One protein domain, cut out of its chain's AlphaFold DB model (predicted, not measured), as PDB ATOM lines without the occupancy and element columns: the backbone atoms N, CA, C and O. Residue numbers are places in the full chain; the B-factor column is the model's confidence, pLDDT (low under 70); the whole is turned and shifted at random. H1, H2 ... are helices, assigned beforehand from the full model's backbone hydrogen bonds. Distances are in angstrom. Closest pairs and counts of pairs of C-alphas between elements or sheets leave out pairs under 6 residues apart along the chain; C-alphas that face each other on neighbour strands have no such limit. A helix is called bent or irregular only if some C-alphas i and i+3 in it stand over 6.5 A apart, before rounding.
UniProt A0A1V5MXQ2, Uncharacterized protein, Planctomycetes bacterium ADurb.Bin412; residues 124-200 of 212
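AT A GLANCE: This is residues 124 to 200 of the 212 residues of an uncharacterized protein of Planctomycetes bacterium ADurb.Bin412 (UniProt A0A1V5MXQ2). Three short helices stand well separated at the corners of a triangle, H2 and H3 toward the two ends of the longest axis and H1 to one side, and long links with no named element run between them. The link from H2 to H3, residues 165 to 178, spans the distance between those two helices, while residues 188 to 200 fold back from H3 toward the middle and then lead away on the side opposite H1. The printed part has 77 residues, with the named helices H1, H2 and H3 in that order and no named strand; the class is all helix, though under half of the residues, 35 of 77, are in named elements. The whole is only just compact, close to loose, with a radius of gyration of the C-alphas of 13.8 A, and it spans 42 by 30 by 19 A.

HOW THE PARTS SIT: H1, residues 124 to 136, and H2, residues 152 to 164, are the longest helices by residues and are apart, no C-alpha of the one within 8 A of the other. H3, residues 179 to 187, is apart from H1 and apart from H2 by the same test. The N-to-C direction of H1 has a y component of 0.98, that of H2 0.86, and that of H3 0.32, with 0.78 along z. In H3 every O i to N i+4 pair is within hydrogen-bond range; in H1 6 of 9 are, and in H2 5 of 9.

IN THESE COORDINATES: H1 begins at C-alpha 124, at (22.923, 36.644, -31.199), and measures 14.8 A from first to last C-alpha. It is irregular: C-alphas 130 and 133 are 7.0 A apart, against about 5 A in a regular helix. H2 measures 18.9 A and ends at C-alpha 164, at (28.349, 43.902, -52.582). It is irregular too, with C-alphas 153 and 156 9.4 A apart. H3 measures 12.2 A and ends at C-alpha 187, at (14.333, 24.221, -18.843). Residues 184 to 189, of which 184 to 187 belong to H3, stand free.

THE WHOLE: The two C-alphas farthest apart are those of Ser 165 and Asp 187, at 42.5 A; the C-alphas of Val 124 and Glu 200, the first and last printed, are 18.9 A apart. The links H1 to H2, with 15 residues, and H2 to H3, with 14, are long. The printed part has no cut. The mean pLDDT of the printed part is 86.8, and no printed residue is under 70.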
ATOM      1  N   VAL A 124      23.994  35.670 -30.935       85.50
ATOM      2  CA  VAL A 124      22.923  36.644 -31.199       85.50
ATOM      3  C   VAL A 124      22.710  37.609 -30.029       85.50
ATOM      4  O   VAL A 124      22.466  38.793 -30.246       85.50
ATOM      5  N   SER A 125      22.848  37.131 -28.790       84.38
ATOM      6  CA  SER A 125      22.759  37.963 -27.590       84.38
ATOM      7  C   SER A 125      23.979  38.869 -27.470       84.38
ATOM      8  O   SER A 125      23.840  40.040 -27.121       84.38
ATOM      9  N   LEU A 126      25.168  38.353 -27.792       85.44
ATOM     10  CA  LEU A 126      26.403  39.135 -27.818       85.44
ATOM     11  C   LEU A 126      26.346  40.217 -28.902       85.44
ATOM     12  O   LEU A 126      26.631  41.375 -28.608       85.44
ATOM     13  N   LEU A 127      25.906  39.879 -30.118       89.75
ATOM     14  CA  LEU A 127      25.711  40.839 -31.205       89.75
ATOM     15  C   LEU A 127      24.733  41.950 -30.791       89.75
ATOM     16  O   LEU A 127      25.020  43.130 -30.995       89.75
ATOM     17  N   GLN A 128      23.606  41.580 -30.174       89.81
ATOM     18  CA  GLN A 128      22.612  42.537 -29.694       89.81
ATOM     19  C   GLN A 128      23.209  43.506 -28.664       89.81
ATOM     20  O   GLN A 128      23.133  44.721 -28.847       89.81
ATOM     21  N   LYS A 129      23.824  42.968 -27.604       86.19
ATOM     22  CA  LYS A 129      24.301  43.742 -26.447       86.19
ATOM     23  C   LYS A 129      25.550  44.564 -26.729       86.19
ATOM     24  O   LYS A 129      25.717  45.627 -26.148       86.19
ATOM     25  N   LEU A 130      26.456  44.044 -27.554       87.69
ATOM     26  CA  LEU A 130      27.768  44.654 -27.764       87.69
ATOM     27  C   LEU A 130      27.805  45.562 -28.992       87.69
ATOM     28  O   LEU A 130      28.693  46.406 -29.071       87.69
ATOM     29  N   LEU A 131      26.875  45.395 -29.940       91.88
ATOM     30  CA  LEU A 131      26.958  46.087 -31.222       91.88
ATOM     31  C   LEU A 131      25.634  46.702 -31.693       91.88
ATOM     32  O   LEU A 131      25.595  47.911 -31.909       91.88
ATOM     33  N   LEU A 132      24.556  45.924 -31.840       92.38
ATOM     34  CA  LEU A 132      23.302  46.440 -32.417       92.38
ATOM     35  C   LEU A 132      22.713  47.585 -31.598       92.38
ATOM     36  O   LEU A 132      22.385  48.631 -32.154       92.38
ATOM     37  N   GLU A 133      22.622  47.415 -30.284       92.38
ATOM     38  CA  GLU A 133      22.102  48.462 -29.414       92.38
ATOM     39  C   GLU A 133      23.104  49.619 -29.221       92.38
ATOM     40  O   GLU A 133      22.729  50.753 -29.523       92.38
ATOM     41  N   PRO A 134      24.374  49.399 -28.817       93.75
ATOM     42  CA  PRO A 134      25.281  50.509 -28.513       93.75
ATOM     43  C   PRO A 134      25.755  51.298 -29.738       93.75
ATOM     44  O   PRO A 134      25.946  52.507 -29.643       93.75
ATOM     45  N   ALA A 135      25.988  50.627 -30.871       93.00
ATOM     46  CA  ALA A 135      26.577  51.254 -32.055       93.00
ATOM     47  C   ALA A 135      25.527  51.674 -33.089       93.00
ATOM     48  O   ALA A 135      25.708  52.691 -33.756       93.00
ATOM     49  N   PHE A 136      24.435  50.914 -33.218       92.12
ATOM     50  CA  PHE A 136      23.410  51.156 -34.240       92.12
ATOM     51  C   PHE A 136      22.066  51.629 -33.671       92.12
ATOM     52  O   PHE A 136      21.169  51.965 -34.440       92.12
ATOM     53  N   GLY A 137      21.899  51.675 -32.343       93.44
ATOM     54  CA  GLY A 137      20.640  52.081 -31.708       93.44
ATOM     55  C   GLY A 137      19.477  51.110 -31.948       93.44
ATOM     56  O   GLY A 137      18.318  51.463 -31.734       93.44
ATOM     57  N   ILE A 138      19.759  49.885 -32.403       92.56
ATOM     58  CA  ILE A 138      18.751  48.864 -32.699       92.56
ATOM     59  C   ILE A 138      18.443  48.111 -31.404       92.56
ATOM     60  O   ILE A 138      19.094  47.123 -31.074       92.56
ATOM     61  N   THR A 139      17.444  48.586 -30.661       90.69
ATOM     62  CA  THR A 139      17.029  48.004 -29.371       90.69
ATOM     63  C   THR A 139      16.129  46.775 -29.524       90.69
ATOM     64  O   THR A 139      16.239  45.832 -28.745       90.69
ATOM     65  N   ASP A 140      15.261  46.747 -30.541       89.56
ATOM     66  CA  ASP A 140      14.414  45.593 -30.865       89.56
ATOM     67  C   ASP A 140      14.509  45.233 -32.360       89.56
ATOM     68  O   ASP A 140      13.864  45.865 -33.207       89.56
ATOM     69  N   PRO A 141      15.265  44.177 -32.713       88.25
ATOM     70  CA  PRO A 141      15.400  43.721 -34.096       88.25
ATOM     71  C   PRO A 141      14.089  43.271 -34.752       88.25
ATOM     72  O   PRO A 141      14.039  43.105 -35.965       88.25
ATOM     73  N   ARG A 142      13.020  43.020 -33.983       84.81
ATOM     74  CA  ARG A 142      11.736  42.556 -34.542       84.81
ATOM     75  C   ARG A 142      10.927  43.675 -35.183       84.81
ATOM     76  O   ARG A 142      10.029  43.385 -35.971       84.81
ATOM     77  N   THR A 143      11.171  44.912 -34.771       87.94
ATOM     78  CA  THR A 143      10.381  46.086 -35.163       87.94
ATOM     79  C   THR A 143      11.209  47.113 -35.927       87.94
ATOM     80  O   THR A 143      10.637  47.951 -36.625       87.94
ATOM     81  N   SER A 144      12.539  47.037 -35.830       90.00
ATOM     82  CA  SER A 144      13.447  47.895 -36.583       90.00
ATOM     83  C   SER A 144      13.384  47.611 -38.087       90.00
ATOM     84  O   SER A 144      13.337  46.461 -38.515       90.00
ATOM     85  N   LYS A 145      13.410  48.680 -38.891       90.56
ATOM     86  CA  LYS A 145      13.521  48.612 -40.359       90.56
ATOM     87  C   LYS A 145      14.973  48.630 -40.848       90.56
ATOM     88  O   LYS A 145      15.209  48.407 -42.028       90.56
ATOM     89  N   GLU A 146      15.916  48.894 -39.945       91.44
ATOM     90  CA  GLU A 146      17.352  49.043 -40.228       91.44
ATOM     91  C   GLU A 146      18.104  47.699 -40.205       91.44
ATOM     92  O   GLU A 146      19.314  47.648 -40.401       91.44
ATOM     93  N   ILE A 147      17.403  46.594 -39.938       91.94
ATOM     94  CA  ILE A 147      17.962  45.242 -39.907       91.94
ATOM     95  C   ILE A 147      17.015  44.272 -40.608       91.94
ATOM     96  O   ILE A 147      15.799  44.335 -40.433       91.94
ATOM     97  N   ASP A 148      17.585  43.358 -41.390       89.69
ATOM     98  CA  ASP A 148      16.854  42.287 -42.062       89.69
ATOM     99  C   ASP A 148      17.528  40.934 -41.790       89.69
ATOM    100  O   ASP A 148      18.697  40.866 -41.403       89.69
ATOM    101  N   PHE A 149      16.782  39.842 -41.968       87.50
ATOM    102  CA  PHE A 149      17.239  38.489 -41.672       87.50
ATOM    103  C   PHE A 149      17.266  37.609 -42.921       87.50
ATOM    104  O   PHE A 149      16.247  37.337 -43.564       87.50
ATOM    105  N   VAL A 150      18.443  37.062 -43.217       84.75
ATOM    106  CA  VAL A 150      18.618  36.064 -44.271       84.75
ATOM    107  C   VAL A 150      18.436  34.667 -43.681       84.75
ATOM    108  O   VAL A 150      19.181  34.234 -42.809       84.75
ATOM    109  N   GLY A 151      17.419  33.948 -44.164       77.31
ATOM    110  CA  GLY A 151      17.159  32.563 -43.758       77.31
ATOM    111  C   GLY A 151      18.325  31.624 -44.081       77.31
ATOM    112  O   GLY A 151      18.918  31.728 -45.156       77.31
ATOM    113  N   GLY A 152      18.597  30.675 -43.178       73.25
ATOM    114  CA  GLY A 152      19.805  29.837 -43.198       73.25
ATOM    115  C   GLY A 152      20.040  29.053 -44.493       73.25
ATOM    116  O   GLY A 152      21.188  28.832 -44.864       73.25
ATOM    117  N   ILE A 153      18.977  28.717 -45.235       70.56
ATOM    118  CA  ILE A 153      19.068  28.004 -46.521       70.56
ATOM    119  C   ILE A 153      19.869  28.760 -47.593       70.56
ATOM    120  O   ILE A 153      20.431  28.139 -48.487       70.56
ATOM    121  N   ARG A 154      19.926  30.097 -47.518       79.62
ATOM    122  CA  ARG A 154      20.654  30.928 -48.492       79.62
ATOM    123  C   ARG A 154      22.160  31.010 -48.201       79.62
ATOM    124  O   ARG A 154      22.927  31.347 -49.097       79.62
ATOM    125  N   GLY A 155      22.580  30.673 -46.978       81.25
ATOM    126  CA  GLY A 155      23.982  30.697 -46.559       81.25
ATOM    127  C   GLY A 155      24.623  32.092 -46.568       81.25
ATOM    128  O   GLY A 155      23.951  33.114 -46.712       81.25
ATOM    129  N   THR A 156      25.947  32.128 -46.403       88.06
ATOM    130  CA  THR A 156      26.731  33.376 -46.343       88.06
ATOM    131  C   THR A 156      26.876  34.067 -47.697       88.06
ATOM    132  O   THR A 156      26.978  35.286 -47.732       88.06
ATOM    133  N   ALA A 157      26.791  33.331 -48.808       88.06
ATOM    134  CA  ALA A 157      26.884  33.904 -50.153       88.06
ATOM    135  C   ALA A 157      25.787  34.951 -50.432       88.06
ATOM    136  O   ALA A 157      26.019  35.946 -51.112       88.06
ATOM    137  N   GLU A 158      24.583  34.768 -49.881       91.25
ATOM    138  CA  GLU A 158      23.527  35.781 -49.993       91.25
ATOM    139  C   GLU A 158      23.833  37.032 -49.160       91.25
ATOM    140  O   GLU A 158      23.484  38.134 -49.579       91.25
ATOM    141  N   LEU A 159      24.485  36.884 -48.001       92.00
ATOM    142  CA  LEU A 159      24.924  38.026 -47.194       92.00
ATOM    143  C   LEU A 159      25.951  38.860 -47.964       92.00
ATOM    144  O   LEU A 159      25.778  40.071 -48.081       92.00
ATOM    145  N   GLU A 160      26.958  38.201 -48.543       93.81
ATOM    146  CA  GLU A 160      27.976  38.824 -49.401       93.81
ATOM    147  C   GLU A 160      27.317  39.564 -50.566       93.81
ATOM    148  O   GLU A 160      27.497  40.770 -50.720       93.81
ATOM    149  N   ARG A 161      26.426  38.892 -51.307       95.50
ATOM    150  CA  ARG A 161      25.695  39.498 -52.427       95.50
ATOM    151  C   ARG A 161      24.918  40.753 -52.015       95.50
ATOM    152  O   ARG A 161      24.837  41.713 -52.783       95.50
ATOM    153  N   LEU A 162      24.286  40.758 -50.839       95.25
ATOM    154  CA  LEU A 162      23.528  41.915 -50.349       95.25
ATOM    155  C   LEU A 162      24.435  43.102 -50.018       95.25
ATOM    156  O   LEU A 162      24.065  44.230 -50.351       95.25
ATOM    157  N   VAL A 163      25.606  42.850 -49.433       96.50
ATOM    158  CA  VAL A 163      26.602  43.890 -49.150       96.50
ATOM    159  C   VAL A 163      27.220  44.420 -50.443       96.50
ATOM    160  O   VAL A 163      27.166  45.621 -50.696       96.50
ATOM    161  N   ASP A 164      27.695  43.535 -51.319       97.25
ATOM    162  CA  ASP A 164      28.349  43.902 -52.582       97.25
ATOM    163  C   ASP A 164      27.413  44.674 -53.520       97.25
ATOM    164  O   ASP A 164      27.834  45.563 -54.258       97.25
ATOM    165  N   SER A 165      26.112  44.364 -53.479       97.06
ATOM    166  CA  SER A 165      25.095  45.090 -54.254       97.06
ATOM    167  C   SER A 165      24.713  46.456 -53.673       97.06
ATOM    168  O   SER A 165      23.892  47.154 -54.269       97.06
ATOM    169  N   GLY A 166      25.232  46.828 -52.498       95.88
ATOM    170  CA  GLY A 166      24.868  48.055 -51.786       95.88
ATOM    171  C   GLY A 166      23.475  48.028 -51.149       95.88
ATOM    172  O   GLY A 166      23.026  49.034 -50.604       95.88
ATOM    173  N   ARG A 167      22.773  46.886 -51.195       94.31
ATOM    174  CA  ARG A 167      21.470  46.707 -50.531       94.31
ATOM    175  C   ARG A 167      21.582  46.631 -49.012       94.31
ATOM    176  O   ARG A 167      20.593  46.896 -48.334       94.31
ATOM    177  N   ALA A 168      22.744  46.249 -48.497       95.50
ATOM    178  CA  ALA A 168      23.083  46.300 -47.084       95.50
ATOM    179  C   ALA A 168      24.447  46.977 -46.918       95.50
ATOM    180  O   ALA A 168      25.343  46.767 -47.728       95.50
ATOM    181  N   ALA A 169      24.617  47.768 -45.859       94.56
ATOM    182  CA  ALA A 169      25.912  48.381 -45.553       94.56
ATOM    183  C   ALA A 169      26.894  47.384 -44.911       94.56
ATOM    184  O   ALA A 169      28.106  47.541 -45.011       94.56
ATOM    185  N   LEU A 170      26.360  46.375 -44.220       93.88
ATOM    186  CA  LEU A 170      27.106  45.367 -43.477       93.88
ATOM    187  C   LEU A 170      26.249  44.110 -43.311       93.88
ATOM    188  O   LEU A 170      25.021  44.174 -43.394       93.88
ATOM    189  N   ALA A 171      26.891  42.977 -43.037       93.44
ATOM    190  CA  ALA A 171      26.214  41.730 -42.711       93.44
ATOM    191  C   ALA A 171      26.936  40.996 -41.577       93.44
ATOM    192  O   ALA A 171      28.162  41.032 -41.483       93.44
ATOM    193  N   PHE A 172      26.166  40.299 -40.739       90.94
ATOM    194  CA  PHE A 172      26.683  39.449 -39.669       90.94
ATOM    195  C   PHE A 172      26.292  37.995 -39.926       90.94
ATOM    196  O   PHE A 172      25.120  37.694 -40.146       90.94
ATOM    197  N   ALA A 173      27.269  37.096 -39.852       87.56
ATOM    198  CA  ALA A 173      27.044  35.659 -39.783       87.56
ATOM    199  C   ALA A 173      27.367  35.190 -38.362       87.56
ATOM    200  O   ALA A 173      28.412  35.543 -37.820       87.56
ATOM    201  N   LEU A 174      26.460  34.427 -37.755       82.12
ATOM    202  CA  LEU A 174      26.558  33.992 -36.360       82.12
ATOM    203  C   LEU A 174      26.606  32.471 -36.280       82.12
ATOM    204  O   LEU A 174      26.019  31.790 -37.128       82.12
ATOM    205  N   TYR A 175      27.244  31.931 -35.239       77.25
ATOM    206  CA  TYR A 175      27.103  30.511 -34.946       77.25
ATOM    207  C   TYR A 175      25.662  30.209 -34.526       77.25
ATOM    208  O   TYR A 175      25.048  30.983 -33.782       77.25
ATOM    209  N   PRO A 176      25.091  29.084 -34.979       75.88
ATOM    210  CA  PRO A 176      23.743  28.745 -34.589       75.88
ATOM    211  C   PRO A 176      23.723  28.280 -33.142       75.88
ATOM    212  O   PRO A 176      24.628  27.593 -32.653       75.88
ATOM    213  N   THR A 177      22.623  28.603 -32.476       81.31
ATOM    214  CA  THR A 177      22.257  27.932 -31.233       81.31
ATOM    215  C   THR A 177      22.146  26.429 -31.500       81.31
ATOM    216  O   THR A 177      21.728  26.021 -32.580       81.31
ATOM    217  N   THR A 178      22.527  25.589 -30.547       82.88
ATOM    218  CA  THR A 178      22.321  24.136 -30.618       82.88
ATOM    219  C   THR A 178      20.961  23.742 -30.034       82.88
ATOM    220  O   THR A 178      20.387  24.458 -29.214       82.88
ATOM    221  N   VAL A 179      20.447  22.560 -30.400       84.94
ATOM    222  CA  VAL A 179      19.205  22.028 -29.802       84.94
ATOM    223  C   VAL A 179      19.352  21.873 -28.281       84.94
ATOM    224  O   VAL A 179      18.420  22.175 -27.540       84.94
ATOM    225  N   ALA A 180      20.541  21.481 -27.810       84.56
ATOM    226  CA  ALA A 180      20.845  21.356 -26.388       84.56
ATOM    227  C   ALA A 180      20.792  22.706 -25.650       84.56
ATOM    228  O   ALA A 180      20.172  22.793 -24.593       84.56
ATOM    229  N   GLU A 181      21.379  23.769 -26.213       83.69
ATOM    230  CA  GLU A 181      21.304  25.124 -25.639       83.69
ATOM    231  C   GLU A 181      19.860  25.637 -25.589       83.69
ATOM    232  O   GLU A 181      19.440  26.196 -24.579       83.69
ATOM    233  N   LEU A 182      19.077  25.392 -26.645       87.06
ATOM    234  CA  LEU A 182      17.658  25.743 -26.675       87.06
ATOM    235  C   LEU A 182      16.871  25.043 -25.561       87.06
ATOM    236  O   LEU A 182      16.095  25.691 -24.858       87.06
ATOM    237  N   MET A 183      17.073  23.735 -25.389       89.12
ATOM    238  CA  MET A 183      16.418  22.980 -24.321       89.12
ATOM    239  C   MET A 183      16.846  23.476 -22.943       89.12
ATOM    240  O   MET A 183      15.982  23.709 -22.107       89.12
ATOM    241  N   ALA A 184      18.141  23.729 -22.729       87.69
ATOM    242  CA  ALA A 184      18.657  24.234 -21.459       87.69
ATOM    243  C   ALA A 184      18.075  25.611 -21.088       87.69
ATOM    244  O   ALA A 184      17.706  25.835 -19.936       87.69
ATOM    245  N   ILE A 185      17.947  26.527 -22.057       85.88
ATOM    246  CA  ILE A 185      17.310  27.836 -21.840       85.88
ATOM    247  C   ILE A 185      15.834  27.659 -21.473       85.88
ATOM    248  O   ILE A 185      15.357  28.298 -20.537       85.88
ATOM    249  N   ALA A 186      15.117  26.778 -22.174       88.62
ATOM    250  CA  ALA A 186      13.710  26.512 -21.901       88.62
ATOM    251  C   ALA A 186      13.487  25.819 -20.544       88.62
ATOM    252  O   ALA A 186      12.557  26.182 -19.826       88.62
ATOM    253  N   ASP A 187      14.353  24.876 -20.158       89.62
ATOM    254  CA  ASP A 187      14.333  24.221 -18.843       89.62
ATOM    255  C   ASP A 187      14.537  25.230 -17.704       89.62
ATOM    256  O   ASP A 187      13.939  25.097 -16.637       89.62
ATOM    257  N   ALA A 188      15.343  26.267 -17.944       88.75
ATOM    258  CA  ALA A 188      15.549  27.376 -17.017       88.75
ATOM    259  C   ALA A 188      14.408  28.417 -17.028       88.75
ATOM    260  O   ALA A 188      14.508  29.440 -16.353       88.75
ATOM    261  N   GLY A 189      13.336  28.198 -17.802       86.12
ATOM    262  CA  GLY A 189      12.224  29.144 -17.957       86.12
ATOM    263  C   GLY A 189      12.573  30.398 -18.768       86.12
ATOM    264  O   GLY A 189      11.827  31.378 -18.744       86.12
ATOM    265  N   GLY A 190      13.708  30.388 -19.469       84.50
ATOM    266  CA  GLY A 190      14.171  31.488 -20.304       84.50
ATOM    267  C   GLY A 190      13.429  31.587 -21.638       84.50
ATOM    268  O   GLY A 190      12.774  30.651 -22.098       84.50
ATOM    269  N   ILE A 191      13.561  32.744 -22.288       81.38
ATOM    270  CA  ILE A 191      12.975  33.021 -23.604       81.38
ATOM    271  C   ILE A 191      14.109  33.182 -24.612       81.38
ATOM    272  O   ILE A 191      15.004  33.996 -24.408       81.38
ATOM    273  N   MET A 192      14.057  32.431 -25.712       82.62
ATOM    274  CA  MET A 192      15.041  32.553 -26.790       82.62
ATOM    275  C   MET A 192      15.037  33.969 -27.394       82.62
ATOM    276  O   MET A 192      13.954  34.504 -27.664       82.62
ATOM    277  N   PRO A 193      16.211  34.564 -27.684       78.56
ATOM    278  CA  PRO A 193      16.281  35.841 -28.384       78.56
ATOM    279  C   PRO A 193      15.571  35.784 -29.749       78.56
ATOM    280  O   PRO A 193      15.510  34.717 -30.374       78.56
ATOM    281  N   PRO A 194      15.039  36.900 -30.264       74.62
ATOM    282  CA  PRO A 194      14.363  36.907 -31.556       74.62
ATOM    283  C   PRO A 194      15.263  36.413 -32.696       74.62
ATOM    284  O   PRO A 194      16.439  36.755 -32.754       74.62
ATOM    285  N   LYS A 195      14.693  35.631 -33.627       74.12
ATOM    286  CA  LYS A 195      15.372  35.160 -34.858       74.12
ATOM    287  C   LYS A 195      16.677  34.377 -34.609       74.12
ATOM    288  O   LYS A 195      17.527  34.295 -35.485       74.12
ATOM    289  N   SER A 196      16.802  33.757 -33.437       71.69
ATOM    290  CA  SER A 196      17.985  33.002 -32.999       71.69
ATOM    291  C   SER A 196      17.977  31.514 -33.372       71.69
ATOM    292  O   SER A 196      18.954  30.805 -33.118       71.69
ATOM    293  N   THR A 197      16.872  31.017 -33.943       73.75
ATOM    294  CA  THR A 197      16.662  29.590 -34.206       73.75
ATOM    295  C   THR A 197      16.246  29.321 -35.656       73.75
ATOM    296  O   THR A 197      15.311  29.920 -36.189       73.75
ATOM    297  N   TRP A 198      16.931  28.372 -36.302       76.31
ATOM    298  CA  TRP A 198      16.562  27.823 -37.609       76.31
ATOM    299  C   TRP A 198      16.702  26.300 -37.584       76.31
ATOM    300  O   TRP A 198      17.813  25.777 -37.606       76.31
ATOM    301  N   PHE A 199      15.569  25.597 -37.521       77.44
ATOM    302  CA  PHE A 199      15.522  24.134 -37.457       77.44
ATOM    303  C   PHE A 199      15.466  23.477 -38.832       77.44
ATOM    304  O   PHE A 199      14.719  23.929 -39.705       77.44
ATOM    305  N   GLU A 200      16.185  22.365 -38.957       73.44
ATOM    306  CA  GLU A 200      16.088  21.414 -40.058       73.44
ATOM    307  C   GLU A 200      15.786  19.998 -39.534       73.44
ATOM    308  O   GLU A 200      16.301  19.623 -38.471       73.44
TER     309      GLU A 200